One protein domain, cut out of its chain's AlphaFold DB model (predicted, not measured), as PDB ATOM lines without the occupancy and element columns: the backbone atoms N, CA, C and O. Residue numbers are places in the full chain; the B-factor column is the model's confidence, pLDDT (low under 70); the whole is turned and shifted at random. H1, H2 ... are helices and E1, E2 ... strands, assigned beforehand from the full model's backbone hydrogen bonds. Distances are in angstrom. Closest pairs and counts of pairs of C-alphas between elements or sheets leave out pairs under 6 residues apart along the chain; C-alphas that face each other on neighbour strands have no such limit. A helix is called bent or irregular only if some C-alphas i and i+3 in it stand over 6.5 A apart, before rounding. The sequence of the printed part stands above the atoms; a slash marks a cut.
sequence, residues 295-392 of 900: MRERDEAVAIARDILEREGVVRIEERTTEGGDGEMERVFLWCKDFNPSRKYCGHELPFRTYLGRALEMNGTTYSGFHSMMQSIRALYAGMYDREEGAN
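What this domain is: This is residues 295 to 392 of the 900 residues of an uncharacterized protein of Candidatus Peregrinibacteria bacterium CG10_big_fil_rev_8_21_14_0_10_42_8 (UniProt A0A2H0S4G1). A cluster of three helices makes one end of an elongated domain, and a long hairpin of two strands, E1 and E2, reaches away from it to the other end. In the cluster H1 and H2 pack on each other at a steep tilt, with H3 beside H2; the short strand E3 joins E2 along its later residues, making a small three-stranded sheet. The printed part has 98 residues, with three named helices and three named strands in the order H1, E1, E2, H2, H3, E3. The sheet runs E1, E2, E3 and is mixed, and the class is mixed, helices and strands. The whole is compact, with a radius of gyration of the C-alphas of 14.3 A, and spans 46 by 30 by 23 A.

Where its parts are: H1, residues 295 to 311, begins with C-alpha 295 at (-41.024, -23.879, 18.850) and is 24.1 A long. E1, residues 315 to 321, is 19.3 A long, and E2, residues 329 to 335, is 19.1 A long; C-alpha 329 is at (-35.182, -37.733, 49.736). H2, residues 352 to 359, is 10.5 A long. H3, residues 370 to 380, is 14.6 A long and irregular: C-alphas 372 and 375 are 7.2 A apart. E3, residues 387 to 390, is 10.6 A long and ends with C-alpha 390 at (-29.089, -20.199, 48.782).

How they stand to each other: E1 and E2 form an antiparallel hairpin at 152 degrees, with N 318 and O 332 within hydrogen-bond range at 2.9 A. E2 and E3 are parallel at 38 degrees, with N 333 and O 387 within hydrogen-bond range at 2.8 A. E2, H2, H3 and E3 form a strand-helix-strand unit, two parallel neighbour strands with helices between, and its crossover is right-handed. H1 is on the sheet but only grazes it, with residues 306 to 310. H1 and H2 touch, opposite ways at a steep tilt of 42 degrees; their closest C-alphas, of Val 302 and Ala 359, are 4.6 A apart. H2 and H3 only just touch, with 3 pairs of C-alphas within 8 A; the closest, of Leu 356 and Ser 376, are 7.4 A apart. H1 and H3 are close but not clearly touching, with the closest C-alphas, of Val 302 and Leu 380, 7.3 A apart. H2 is apart from E1 and E3. In H1 and H2 every O i to N i+4 pair is within hydrogen-bond range; in H3, 5 of 7 are.

The domain as a whole: The two C-alphas farthest apart, of Asp 326 and Glu 349, are 47.0 A apart. The printed part has no cut. The link from E2 to H2, residues 336 to 351, is long, and the link from H1 to E1 is tight. The mean pLDDT of the printed part is 89.7; residues 295 to 296 and residue 325 are under 70.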
ATOM      1  N   MET A 295     -40.950 -22.836  17.809       53.34
ATOM      2  CA  MET A 295     -41.024 -23.879  18.850       53.34
ATOM      3  C   MET A 295     -39.686 -24.588  19.089       53.34
ATOM      4  O   MET A 295     -39.278 -24.736  20.241       53.34
ATOM      5  N   ARG A 296     -38.967 -24.977  18.025       60.66
ATOM      6  CA  ARG A 296     -37.610 -25.544  18.150       60.66
ATOM      7  C   ARG A 296     -36.674 -24.573  18.856       60.66
ATOM      8  O   ARG A 296     -35.966 -24.956  19.782       60.66
ATOM      9  N   GLU A 297     -36.731 -23.298  18.477       72.44
ATOM     10  CA  GLU A 297     -35.934 -22.243  19.100       72.44
ATOM     11  C   GLU A 297     -36.268 -22.061  20.594       72.44
ATOM     12  O   GLU A 297     -35.389 -21.640  21.349       72.44
ATOM     13  N   ARG A 298     -37.490 -22.394  21.047       80.25
ATOM     14  CA  ARG A 298     -37.881 -22.349  22.465       80.25
ATOM     15  C   ARG A 298     -37.277 -23.494  23.268       80.25
ATOM     16  O   ARG A 298     -36.630 -23.216  24.276       80.25
ATOM     17  N   ASP A 299     -37.472 -24.742  22.858       79.06
ATOM     18  CA  ASP A 299     -36.957 -25.900  23.605       79.06
ATOM     19  C   ASP A 299     -35.423 -25.922  23.598       79.06
ATOM     20  O   ASP A 299     -34.788 -26.151  24.632       79.06
ATOM     21  N   GLU A 300     -34.815 -25.546  22.470       83.75
ATOM     22  CA  GLU A 300     -33.377 -25.298  22.392       83.75
ATOM     23  C   GLU A 300     -32.958 -24.157  23.329       83.75
ATOM     24  O   GLU A 300     -31.959 -24.280  24.038       83.75
ATOM     25  N   ALA A 301     -33.716 -23.057  23.398       86.38
ATOM     26  CA  ALA A 301     -33.417 -21.970  24.330       86.38
ATOM     27  C   ALA A 301     -33.571 -22.387  25.799       86.38
ATOM     28  O   ALA A 301     -32.769 -21.940  26.619       86.38
ATOM     29  N   VAL A 302     -34.543 -23.242  26.143       90.75
ATOM     30  CA  VAL A 302     -34.695 -23.830  27.486       90.75
ATOM     31  C   VAL A 302     -33.462 -24.659  27.826       90.75
ATOM     32  O   VAL A 302     -32.853 -24.444  28.878       90.75
ATOM     33  N   ALA A 303     -33.060 -25.562  26.927       89.31
ATOM     34  CA  ALA A 303     -31.887 -26.409  27.110       89.31
ATOM     35  C   ALA A 303     -30.605 -25.574  27.258       89.31
ATOM     36  O   ALA A 303     -29.850 -25.773  28.208       89.31
ATOM     37  N   ILE A 304     -30.397 -24.579  26.388       90.31
ATOM     38  CA  ILE A 304     -29.252 -23.658  26.443       90.31
ATOM     39  C   ILE A 304     -29.272 -22.827  27.730       90.31
ATOM     40  O   ILE A 304     -28.237 -22.656  28.372       90.31
ATOM     41  N   ALA A 305     -30.427 -22.296  28.137       94.75
ATOM     42  CA  ALA A 305     -30.530 -21.489  29.348       94.75
ATOM     43  C   ALA A 305     -30.212 -22.317  30.603       94.75
ATOM     44  O   ALA A 305     -29.458 -21.844  31.458       94.75
ATOM     45  N   ARG A 306     -30.732 -23.549  30.705       96.56
ATOM     46  CA  ARG A 306     -30.394 -24.467  31.803       96.56
ATOM     47  C   ARG A 306     -28.908 -24.821  31.794       96.56
ATOM     48  O   ARG A 306     -28.250 -24.632  32.813       96.56
ATOM     49  N   ASP A 307     -28.367 -25.202  30.637       94.75
ATOM     50  CA  ASP A 307     -26.950 -25.545  30.476       94.75
ATOM     51  C   ASP A 307     -26.024 -24.399  30.908       94.75
ATOM     52  O   ASP A 307     -25.086 -24.612  31.678       94.75
ATOM     53  N   ILE A 308     -26.327 -23.161  30.498       95.25
ATOM     54  CA  ILE A 308     -25.593 -21.970  30.941       95.25
ATOM     55  C   ILE A 308     -25.662 -21.826  32.465       95.25
ATOM     56  O   ILE A 308     -24.626 -21.623  33.099       95.25
ATOM     57  N   LEU A 309     -26.856 -21.907  33.066       96.44
ATOM     58  CA  LEU A 309     -27.037 -21.723  34.510       96.44
ATOM     59  C   LEU A 309     -26.297 -22.788  35.331       96.44
ATOM     60  O   LEU A 309     -25.686 -22.452  36.349       96.44
ATOM     61  N   GLU A 310     -26.326 -24.044  34.892       96.12
ATOM     62  CA  GLU A 310     -25.685 -25.173  35.571       96.12
ATOM     63  C   GLU A 310     -24.163 -25.163  35.384       96.12
ATOM     64  O   GLU A 310     -23.424 -25.252  36.366       96.12
ATOM     65  N   ARG A 311     -23.660 -24.975  34.153       94.50
ATOM     66  CA  ARG A 311     -22.209 -24.939  33.874       94.50
ATOM     67  C   ARG A 311     -21.520 -23.741  34.499       94.50
ATOM     68  O   ARG A 311     -20.389 -23.851  34.969       94.50
ATOM     69  N   GLU A 312     -22.190 -22.593  34.528       95.81
ATOM     70  CA  GLU A 312     -21.688 -21.438  35.259       95.81
ATOM     71  C   GLU A 312     -21.800 -21.641  36.777       95.81
ATOM     72  O   GLU A 312     -21.189 -20.891  37.536       95.81
ATOM     73  N   GLY A 313     -22.536 -22.643  37.254       94.88
ATOM     74  CA  GLY A 313     -22.762 -22.864  38.678       94.88
ATOM     75  C   GLY A 313     -23.546 -21.714  39.304       94.88
ATOM     76  O   GLY A 313     -23.230 -21.281  40.408       94.88
ATOM     77  N   VAL A 314     -24.514 -21.161  38.569       94.75
ATOM     78  CA  VAL A 314     -25.520 -20.220  39.089       94.75
ATOM     79  C   VAL A 314     -26.530 -20.974  39.928       94.75
ATOM     80  O   VAL A 314     -26.886 -20.510  41.010       94.75
ATOM     81  N   VAL A 315     -26.944 -22.143  39.439       96.56
ATOM     82  CA  VAL A 315     -27.902 -23.025  40.098       96.56
ATOM     83  C   VAL A 315     -27.400 -24.465  40.090       96.56
ATOM     84  O   VAL A 315     -26.554 -24.826  39.270       96.56
ATOM     85  N   ARG A 316     -27.901 -25.279  41.017       96.75
ATOM     86  CA  ARG A 316     -27.699 -26.733  41.045       96.75
ATOM     87  C   ARG A 316     -28.846 -27.384  41.810       96.75
ATOM     88  O   ARG A 316     -29.255 -26.841  42.827       96.75
ATOM     89  N   ILE A 317     -29.311 -28.552  41.380       96.19
ATOM     90  CA  ILE A 317     -30.241 -29.378  42.163       96.19
ATOM     91  C   ILE A 317     -29.436 -30.437  42.921       96.19
ATOM     92  O   ILE A 317     -28.582 -31.105  42.338       96.19
ATOM     93  N   GLU A 318     -29.676 -30.562  44.222       96.69
ATOM     94  CA  GLU A 318     -29.117 -31.615  45.074       96.69
ATOM     95  C   GLU A 318     -30.232 -32.468  45.665       96.69
ATOM     96  O   GLU A 318     -31.253 -31.938  46.078       96.69
ATOM     97  N   GLU A 319     -30.019 -33.773  45.786       96.31
ATOM     98  CA  GLU A 319     -30.903 -34.639  46.568       96.31
ATOM     99  C   GLU A 319     -30.380 -34.729  48.008       96.31
ATOM    100  O   GLU A 319     -29.216 -35.075  48.235       96.31
ATOM    101  N   ARG A 320     -31.220 -34.403  48.992       95.81
ATOM    102  CA  ARG A 320     -30.892 -34.440  50.425       95.81
ATOM    103  C   ARG A 320     -31.931 -35.246  51.189       95.81
ATOM    104  O   ARG A 320     -33.082 -35.303  50.796       95.81
ATOM    105  N   THR A 321     -31.539 -35.860  52.299       94.38
ATOM    106  CA  THR A 321     -32.509 -36.471  53.218       94.38
ATOM    107  C   THR A 321     -33.173 -35.380  54.053       94.38
ATOM    108  O   THR A 321     -32.485 -34.506  54.581       94.38
ATOM    109  N   THR A 322     -34.501 -35.421  54.166       91.31
ATOM    110  CA  THR A 322     -35.273 -34.469  54.980       91.31
ATOM    111  C   THR A 322     -34.840 -34.521  56.450       91.31
ATOM    112  O   THR A 322     -34.830 -35.583  57.080       91.31
ATOM    113  N   GLU A 323     -34.465 -33.373  57.029       84.94
ATOM    114  CA  GLU A 323     -34.063 -33.298  58.440       84.94
ATOM    115  C   GLU A 323     -35.270 -33.579  59.353       84.94
ATOM    116  O   GLU A 323     -36.131 -32.728  59.560       84.94
ATOM    117  N   GLY A 324     -35.328 -34.795  59.911       82.94
ATOM    118  CA  GLY A 324     -36.356 -35.213  60.872       82.94
ATOM    119  C   GLY A 324     -37.537 -35.999  60.287       82.94
ATOM    120  O   GLY A 324     -38.431 -36.356  61.053       82.94
ATOM    121  N   GLY A 325     -37.534 -36.285  58.980       67.56
ATOM    122  CA  GLY A 325     -38.499 -37.166  58.310       67.56
ATOM    123  C   GLY A 325     -37.977 -38.596  58.140       67.56
ATOM    124  O   GLY A 325     -36.807 -38.874  58.400       67.56
ATOM    125  N   ASP A 326     -38.837 -39.503  57.679       84.94
ATOM    126  CA  ASP A 326     -38.651 -40.966  57.591       84.94
ATOM    127  C   ASP A 326     -37.565 -41.439  56.587       84.94
ATOM    128  O   ASP A 326     -37.611 -42.556  56.071       84.94
ATOM    129  N   GLY A 327     -36.565 -40.603  56.297       88.94
ATOM    130  CA  GLY A 327     -35.539 -40.843  55.283       88.94
ATOM    131  C   GLY A 327     -35.985 -40.500  53.862       88.94
ATOM    132  O   GLY A 327     -35.331 -40.929  52.914       88.94
ATOM    133  N   GLU A 328     -37.072 -39.739  53.695       92.56
ATOM    134  CA  GLU A 328     -37.500 -39.256  52.380       92.56
ATOM    135  C   GLU A 328     -36.444 -38.313  51.784       92.56
ATOM    136  O   GLU A 328     -35.936 -37.409  52.463       92.56
ATOM    137  N   MET A 329     -36.092 -38.565  50.520       94.50
ATOM    138  CA  MET A 329     -35.182 -37.733  49.736       94.50
ATOM    139  C   MET A 329     -35.956 -36.535  49.176       94.50
ATOM    140  O   MET A 329     -36.990 -36.709  48.539       94.50
ATOM    141  N   GLU A 330     -35.430 -35.338  49.385       95.88
ATOM    142  CA  GLU A 330     -35.940 -34.062  48.897       95.88
ATOM    143  C   GLU A 330     -34.947 -33.473  47.888       95.88
ATOM    144  O   GLU A 330     -33.733 -33.455  48.124       95.88
ATOM    145  N   ARG A 331     -35.445 -32.976  46.755       96.38
ATOM    146  CA  ARG A 331     -34.646 -32.265  45.749       96.38
ATOM    147  C   ARG A 331     -34.593 -30.783  46.100       96.38
ATOM    148  O   ARG A 331     -35.596 -30.077  46.036       96.38
ATOM    149  N   VAL A 332     -33.407 -30.288  46.422       95.94
ATOM    150  CA  VAL A 332     -33.156 -28.903  46.824       95.94
ATOM    151  C   VAL A 332     -32.519 -28.124  45.675       95.94
ATOM    152  O   VAL A 332     -31.429 -28.459  45.208       95.94
ATOM    153  N   PHE A 333     -33.178 -27.054  45.237       96.69
ATOM    154  CA  PHE A 333     -32.667 -26.105  44.252       96.69
ATOM    155  C   PHE A 333     -31.767 -25.062  44.918       96.69
ATOM    156  O   PHE A 333     -32.231 -24.209  45.676       96.69
ATOM    157  N   LEU A 334     -30.467 -25.129  44.635       95.88
ATOM    158  CA  LEU A 334     -29.447 -24.269  45.222       95.88
ATOM    159  C   LEU A 334     -29.108 -23.070  44.341       95.88
ATOM    160  O   LEU A 334     -28.608 -23.239  43.231       95.88
ATOM    161  N   TRP A 335     -29.247 -21.863  44.887       96.38
ATOM    162  CA  TRP A 335     -28.762 -20.615  44.299       96.38
ATOM    163  C   TRP A 335     -27.307 -20.349  44.709       96.38
ATOM    164  O   TRP A 335     -27.016 -19.999  45.855       96.38
ATOM    165  N   CYS A 336     -26.373 -20.504  43.776       94.44
ATOM    166  CA  CYS A 336     -24.941 -20.585  44.068       94.44
ATOM    167  C   CYS A 336     -24.186 -19.252  43.928       94.44
ATOM    168  O   CYS A 336     -23.338 -18.934  44.769       94.44
ATOM    169  N   LYS A 337     -24.468 -18.451  42.889       93.62
ATOM    170  CA  LYS A 337     -23.775 -17.169  42.633       93.62
ATOM    171  C   LYS A 337     -24.645 -16.161  41.875       93.62
ATOM    172  O   LYS A 337     -25.599 -16.542  41.209       93.62
ATOM    173  N   ASP A 338     -24.283 -14.878  41.967       88.75
ATOM    174  CA  ASP A 338     -24.920 -13.814  41.179       88.75
ATOM    175  C   ASP A 338     -24.613 -14.006  39.688       88.75
ATOM    176  O   ASP A 338     -23.529 -14.470  39.314       88.75
ATOM    177  N   PHE A 339     -25.530 -13.565  38.827       90.94
ATOM    178  CA  PHE A 339     -25.407 -13.742  37.384       90.94
ATOM    179  C   PHE A 339     -25.762 -12.478  36.598       90.94
ATOM    180  O   PHE A 339     -26.704 -11.766  36.945       90.94
ATOM    181  N   ASN A 340     -25.004 -12.169  35.537       92.25
ATOM    182  CA  ASN A 340     -25.250 -10.984  34.714       92.25
ATOM    183  C   ASN A 340     -26.033 -11.370  33.444       92.25
ATOM    184  O   ASN A 340     -25.435 -11.953  32.542       92.25
ATOM    185  N   PRO A 341     -27.312 -10.970  33.303       92.56
ATOM    186  CA  PRO A 341     -28.146 -11.327  32.150       92.56
ATOM    187  C   PRO A 341     -27.555 -10.938  30.792       92.56
ATOM    188  O   PRO A 341     -27.818 -11.572  29.773       92.56
ATOM    189  N   SER A 342     -26.802  -9.839  30.755       91.56
ATOM    190  CA  SER A 342     -26.395  -9.183  29.510       91.56
ATOM    191  C   SER A 342     -25.100  -9.744  28.923       91.56
ATOM    192  O   SER A 342     -24.670  -9.302  27.858       91.56
ATOM    193  N   ARG A 343     -24.451 -10.694  29.605       93.69
ATOM    194  CA  ARG A 343     -23.223 -11.336  29.124       93.69
ATOM    195  C   ARG A 343     -23.530 -12.591  28.308       93.69
ATOM    196  O   ARG A 343     -24.576 -13.216  28.467       93.69
ATOM    197  N   LYS A 344     -22.585 -12.937  27.434       92.75
ATOM    198  CA  LYS A 344     -22.527 -14.220  26.727       92.75
ATOM    199  C   LYS A 344     -21.790 -15.229  27.605       92.75
ATOM    200  O   LYS A 344     -20.822 -14.851  28.267       92.75
ATOM    201  N   TYR A 345     -22.233 -16.481  27.598       92.81
ATOM    202  CA  TYR A 345     -21.721 -17.539  28.470       92.81
ATOM    203  C   TYR A 345     -21.525 -18.836  27.698       92.81
ATOM    204  O   TYR A 345     -22.143 -19.025  26.656       92.81
ATOM    205  N   CYS A 346     -20.636 -19.700  28.196       86.94
ATOM    206  CA  CYS A 346     -20.388 -21.055  27.680       86.94
ATOM    207  C   CYS A 346     -20.162 -21.161  26.154       86.94
ATOM    208  O   CYS A 346     -20.386 -22.211  25.566       86.94
ATOM    209  N   GLY A 347     -19.696 -20.083  25.509       83.94
ATOM    210  CA  GLY A 347     -19.480 -20.033  24.059       83.94
ATOM    211  C   GLY A 347     -20.734 -19.761  23.219       83.94
ATOM    212  O   GLY A 347     -20.623 -19.706  21.999       83.94
ATOM    213  N   HIS A 348     -21.897 -19.540  23.835       85.56
ATOM    214  CA  HIS A 348     -23.120 -19.194  23.114       85.56
ATOM    215  C   HIS A 348     -23.064 -17.770  22.541       85.56
ATOM    216  O   HIS A 348     -22.522 -16.839  23.148       85.56
ATOM    217  N   GLU A 349     -23.633 -17.593  21.348       81.00
ATOM    218  CA  GLU A 349     -23.490 -16.363  20.567       81.00
ATOM    219  C   GLU A 349     -24.322 -15.193  21.099       81.00
ATOM    220  O   GLU A 349     -23.944 -14.033  20.901       81.00
ATOM    221  N   LEU A 350     -25.435 -15.472  21.783       85.31
ATOM    222  CA  LEU A 350     -26.346 -14.454  22.307       85.31
ATOM    223  C   LEU A 350     -26.164 -14.253  23.822       85.31
ATOM    224  O   LEU A 350     -25.675 -15.139  24.526       85.31
ATOM    225  N   PRO A 351     -26.526 -13.073  24.361       91.44
ATOM    226  CA  PRO A 351     -26.581 -12.863  25.803       91.44
ATOM    227  C   PRO A 351     -27.565 -13.821  26.485       91.44
ATOM    228  O   PRO A 351     -28.618 -14.124  25.924       91.44
ATOM    229  N   PHE A 352     -27.283 -14.222  27.727       95.06
ATOM    230  CA  PHE A 352     -28.154 -15.142  28.472       95.06
ATOM    231  C   PHE A 352     -29.608 -14.671  28.548       95.06
ATOM    232  O   PHE A 352     -30.522 -15.462  28.343       95.06
ATOM    233  N   ARG A 353     -29.832 -13.371  28.769       92.06
ATOM    234  CA  ARG A 353     -31.176 -12.782  28.830       92.06
ATOM    235  C   ARG A 353     -32.017 -13.059  27.584       92.06
ATOM    236  O   ARG A 353     -33.232 -13.146  27.690       92.06
ATOM    237  N   THR A 354     -31.384 -13.206  26.420       85.19
ATOM    238  CA  THR A 354     -32.070 -13.539  25.169       85.19
ATOM    239  C   THR A 354     -32.527 -14.992  25.170       85.19
ATOM    240  O   THR A 354     -33.672 -15.248  24.816       85.19
ATOM    241  N   TYR A 355     -31.684 -15.927  25.614       90.75
ATOM    242  CA  TYR A 355     -32.075 -17.334  25.753       90.75
ATOM    243  C   TYR A 355     -33.144 -17.518  26.828       90.75
ATOM    244  O   TYR A 355     -34.153 -18.154  26.563       90.75
ATOM    245  N   LEU A 356     -32.980 -16.898  28.000       92.88
ATOM    246  CA  LEU A 356     -33.976 -16.971  29.069       92.88
ATOM    247  C   LEU A 356     -35.317 -16.357  28.643       92.88
ATOM    248  O   LEU A 356     -36.366 -16.931  28.916       92.88
ATOM    249  N   GLY A 357     -35.281 -15.221  27.938       85.00
ATOM    250  CA  GLY A 357     -36.474 -14.602  27.367       85.00
ATOM    251  C   GLY A 357     -37.169 -15.517  26.360       85.00
ATOM    252  O   GLY A 357     -38.362 -15.748  26.483       85.00
ATOM    253  N   ARG A 358     -36.426 -16.118  25.423       85.81
ATOM    254  CA  ARG A 358     -36.980 -17.089  24.458       85.81
ATOM    255  C   ARG A 358     -37.559 -18.330  25.138       85.81
ATOM    256  O   ARG A 358     -38.660 -18.737  24.798       85.81
ATOM    257  N   ALA A 359     -36.855 -18.884  26.123       87.88
ATOM    258  CA  ALA A 359     -37.277 -20.072  26.867       87.88
ATOM    259  C   ALA A 359     -38.636 -19.891  27.569       87.88
ATOM    260  O   ALA A 359     -39.406 -20.844  27.708       87.88
ATOM    261  N   LEU A 360     -38.922 -18.663  28.010       85.75
ATOM    262  CA  LEU A 360     -40.112 -18.305  28.786       85.75
ATOM    263  C   LEU A 360     -41.095 -17.416  28.024       85.75
ATOM    264  O   LEU A 360     -42.051 -16.937  28.623       85.75
ATOM    265  N   GLU A 361     -40.843 -17.171  26.739       77.38
ATOM    266  CA  GLU A 361     -41.665 -16.302  25.886       77.38
ATOM    267  C   GLU A 361     -41.814 -14.873  26.448       77.38
ATOM    268  O   GLU A 361     -42.848 -14.223  26.336       77.38
ATOM    269  N   MET A 362     -40.746 -14.361  27.062       81.19
ATOM    270  CA  MET A 362     -40.667 -13.015  27.623       81.19
ATOM    271  C   MET A 362     -39.633 -12.165  26.882       81.19
ATOM    272  O   MET A 362     -38.629 -12.658  26.361       81.19
ATOM    273  N   ASN A 363     -39.813 -10.843  26.901       78.25
ATOM    274  CA  ASN A 363     -38.785  -9.943  26.394       78.25
ATOM    275  C   ASN A 363     -37.555  -9.963  27.316       78.25
ATOM    276  O   ASN A 363     -37.559  -9.389  28.408       78.25
ATOM    277  N   GLY A 364     -36.469 -10.578  26.845       80.94
ATOM    278  CA  GLY A 364     -35.214 -10.690  27.584       80.94
ATOM    279  C   GLY A 364     -34.580  -9.354  27.991       80.94
ATOM    280  O   GLY A 364     -33.743  -9.320  28.891       80.94
ATOM    281  N   THR A 365     -34.948  -8.229  27.367       80.75
ATOM    282  CA  THR A 365     -34.417  -6.909  27.752       80.75
ATOM    283  C   THR A 365     -34.928  -6.429  29.112       80.75
ATOM    284  O   THR A 365     -34.256  -5.608  29.738       80.75
ATOM    285  N   THR A 366     -36.042  -6.980  29.606       83.31
ATOM    286  CA  THR A 366     -36.593  -6.693  30.945       83.31
ATOM    287  C   THR A 366     -35.660  -7.148  32.074       83.31
ATOM    288  O   THR A 366     -35.671  -6.597  33.179       83.31
ATOM    289  N   TYR A 367     -34.771  -8.103  31.791       89.62
ATOM    290  CA  TYR A 367     -33.785  -8.609  32.738       89.62
ATOM    291  C   TYR A 367     -32.582  -7.666  32.856       89.62
ATOM    292  O   TYR A 367     -31.548  -7.817  32.198       89.62
ATOM    293  N   SER A 368     -32.717  -6.675  33.735       86.56
ATOM    294  CA  SER A 368     -31.664  -5.708  34.073       86.56
ATOM    295  C   SER A 368     -30.582  -6.252  35.021       86.56
ATOM    296  O   SER A 368     -29.482  -5.697  35.081       86.56
ATOM    297  N   GLY A 369     -30.842  -7.345  35.747       88.88
ATOM    298  CA  GLY A 369     -29.906  -7.925  36.710       88.88
ATOM    299  C   GLY A 369     -30.326  -9.313  37.188       88.88
ATOM    300  O   GLY A 369     -31.325  -9.861  36.735       88.88
ATOM    301  N   PHE A 370     -29.556  -9.890  38.113       89.12
ATOM    302  CA  PHE A 370     -29.834 -11.228  38.644       89.12
ATOM    303  C   PHE A 370     -31.233 -11.333  39.260       89.12
ATOM    304  O   PHE A 370     -31.981 -12.249  38.940       89.12
ATOM    305  N   HIS A 371     -31.612 -10.345  40.077       86.00
ATOM    306  CA  HIS A 371     -32.875 -10.361  40.810       86.00
ATOM    307  C   HIS A 371     -34.106 -10.382  39.893       86.00
ATOM    308  O   HIS A 371     -35.037 -11.142  40.143       86.00
ATOM    309  N   SER A 372     -34.088  -9.623  38.790       87.75
ATOM    310  CA  SER A 372     -35.203  -9.596  37.835       87.75
ATOM    311  C   SER A 372     -35.363 -10.894  37.039       87.75
ATOM    312  O   SER A 372     -36.426 -11.120  36.475       87.75
ATOM    313  N   MET A 373     -34.357 -11.775  37.029       93.19
ATOM    314  CA  MET A 373     -34.444 -13.095  36.395       93.19
ATOM    315  C   MET A 373     -34.883 -14.205  37.347       93.19
ATOM    316  O   MET A 373     -35.160 -15.304  36.881       93.19
ATOM    317  N   MET A 374     -34.917 -13.981  38.663       91.81
ATOM    318  CA  MET A 374     -35.070 -15.087  39.617       91.81
ATOM    319  C   MET A 374     -36.382 -15.845  39.424       91.81
ATOM    320  O   MET A 374     -36.368 -17.068  39.380       91.81
ATOM    321  N   GLN A 375     -37.498 -15.138  39.223       91.31
ATOM    322  CA  GLN A 375     -38.793 -15.781  38.968       91.31
ATOM    323  C   GLN A 375     -38.807 -16.562  37.652       91.31
ATOM    324  O   GLN A 375     -39.326 -17.669  37.581       91.31
ATOM    325  N   SER A 376     -38.162 -16.019  36.624       93.50
ATOM    326  CA  SER A 376     -37.981 -16.682  35.337       93.50
ATOM    327  C   SER A 376     -37.137 -17.956  35.456       93.50
ATOM    328  O   SER A 376     -37.500 -19.000  34.923       93.50
ATOM    329  N   ILE A 377     -36.048 -17.914  36.222       95.69
ATOM    330  CA  ILE A 377     -35.228 -19.096  36.499       95.69
ATOM    331  C   ILE A 377     -36.029 -20.131  37.306       95.69
ATOM    332  O   ILE A 377     -35.973 -21.306  36.971       95.69
ATOM    333  N   ARG A 378     -36.833 -19.728  38.298       94.56
ATOM    334  CA  ARG A 378     -37.734 -20.652  39.017       94.56
ATOM    335  C   ARG A 378     -38.706 -21.346  38.077       94.56
ATOM    336  O   ARG A 378     -38.812 -22.566  38.109       94.56
ATOM    337  N   ALA A 379     -39.353 -20.585  37.195       92.56
ATOM    338  CA  ALA A 379     -40.252 -21.134  36.185       92.56
ATOM    339  C   ALA A 379     -39.535 -22.149  35.279       92.56
ATOM    340  O   ALA A 379     -40.093 -23.199  34.971       92.56
ATOM    341  N   LEU A 380     -38.272 -21.884  34.927       94.19
ATOM    342  CA  LEU A 380     -37.449 -22.796  34.135       94.19
ATOM    343  C   LEU A 380     -37.163 -24.128  34.848       94.19
ATOM    344  O   LEU A 380     -36.912 -25.113  34.164       94.19
ATOM    345  N   TYR A 381     -37.195 -24.190  36.180       95.31
ATOM    346  CA  TYR A 381     -36.954 -25.411  36.967       95.31
ATOM    347  C   TYR A 381     -38.200 -25.916  37.710       95.31
ATOM    348  O   TYR A 381     -38.096 -26.823  38.538       95.31
ATOM    349  N   ALA A 382     -39.379 -25.363  37.423       92.88
ATOM    350  CA  ALA A 382     -40.617 -25.746  38.090       92.88
ATOM    351  C   ALA A 382     -40.868 -27.264  37.963       92.88
ATOM    352  O   ALA A 382     -40.768 -27.836  36.879       92.88
ATOM    353  N   GLY A 383     -41.161 -27.922  39.090       92.75
ATOM    354  CA  GLY A 383     -41.369 -29.375  39.173       92.75
ATOM    355  C   GLY A 383     -40.092 -30.227  39.275       92.75
ATOM    356  O   GLY A 383     -40.176 -31.433  39.523       92.75
ATOM    357  N   MET A 384     -38.903 -29.631  39.127       94.12
ATOM    358  CA  MET A 384     -37.621 -30.346  39.244       94.12
ATOM    359  C   MET A 384     -37.049 -30.360  40.667       94.12
ATOM    360  O   MET A 384     -36.111 -31.106  40.941       94.12
ATOM    361  N   TYR A 385     -37.599 -29.542  41.558       96.06
ATOM    362  CA  TYR A 385     -37.181 -29.409  42.945       96.06
ATOM    363  C   TYR A 385     -38.399 -29.285  43.855       96.06
ATOM    364  O   TYR A 385     -39.475 -28.881  43.412       96.06
ATOM    365  N   ASP A 386     -38.197 -29.607  45.125       93.88
ATOM    366  CA  ASP A 386     -39.225 -29.591  46.160       93.88
ATOM    367  C   ASP A 386     -39.041 -28.367  47.087       93.88
ATOM    368  O   ASP A 386     -40.018 -27.798  47.575       93.88
ATOM    369  N   ARG A 387     -37.794 -27.886  47.245       93.44
ATOM    370  CA  ARG A 387     -37.428 -26.715  48.068       93.44
ATOM    371  C   ARG A 387     -36.289 -25.890  47.462       93.44
ATOM    372  O   ARG A 387     -35.444 -26.422  46.749       93.44
ATOM    373  N   GLU A 388     -36.232 -24.593  47.774       94.56
ATOM    374  CA  GLU A 388     -35.135 -23.692  47.383       94.56
ATOM    375  C   GLU A 388     -34.227 -23.336  48.563       94.56
ATOM    376  O   GLU A 388     -34.701 -23.081  49.670       94.56
ATOM    377  N   GLU A 389     -32.923 -23.233  48.307       93.75
ATOM    378  CA  GLU A 389     -31.953 -22.687  49.255       93.75
ATOM    379  C   GLU A 389     -30.869 -21.877  48.536       93.75
ATOM    380  O   GLU A 389     -30.544 -22.092  47.374       93.75
ATOM    381  N   GLY A 390     -30.268 -20.923  49.227       92.56
ATOM    382  CA  GLY A 390     -29.089 -20.199  48.782       92.56
ATOM    383  C   GLY A 390     -27.818 -20.840  49.326       92.56
ATOM    384  O   GLY A 390     -27.736 -21.220  50.491       92.56
ATOM    385  N   ALA A 391     -26.761 -20.885  48.515       90.06
ATOM    386  CA  ALA A 391     -25.468 -21.456  48.908       90.06
ATOM    387  C   ALA A 391     -24.763 -20.684  50.041       90.06
ATOM    388  O   ALA A 391     -23.756 -21.132  50.586       90.06
ATOM    389  N   ASN A 392     -25.244 -19.487  50.373       88.25
ATOM    390  CA  ASN A 392     -24.772 -18.680  51.487       88.25
ATOM    391  C   ASN A 392     -25.904 -17.774  51.997       88.25
ATOM    392  O   ASN A 392     -26.912 -17.573  51.321       88.25
TER     393      ASN A 392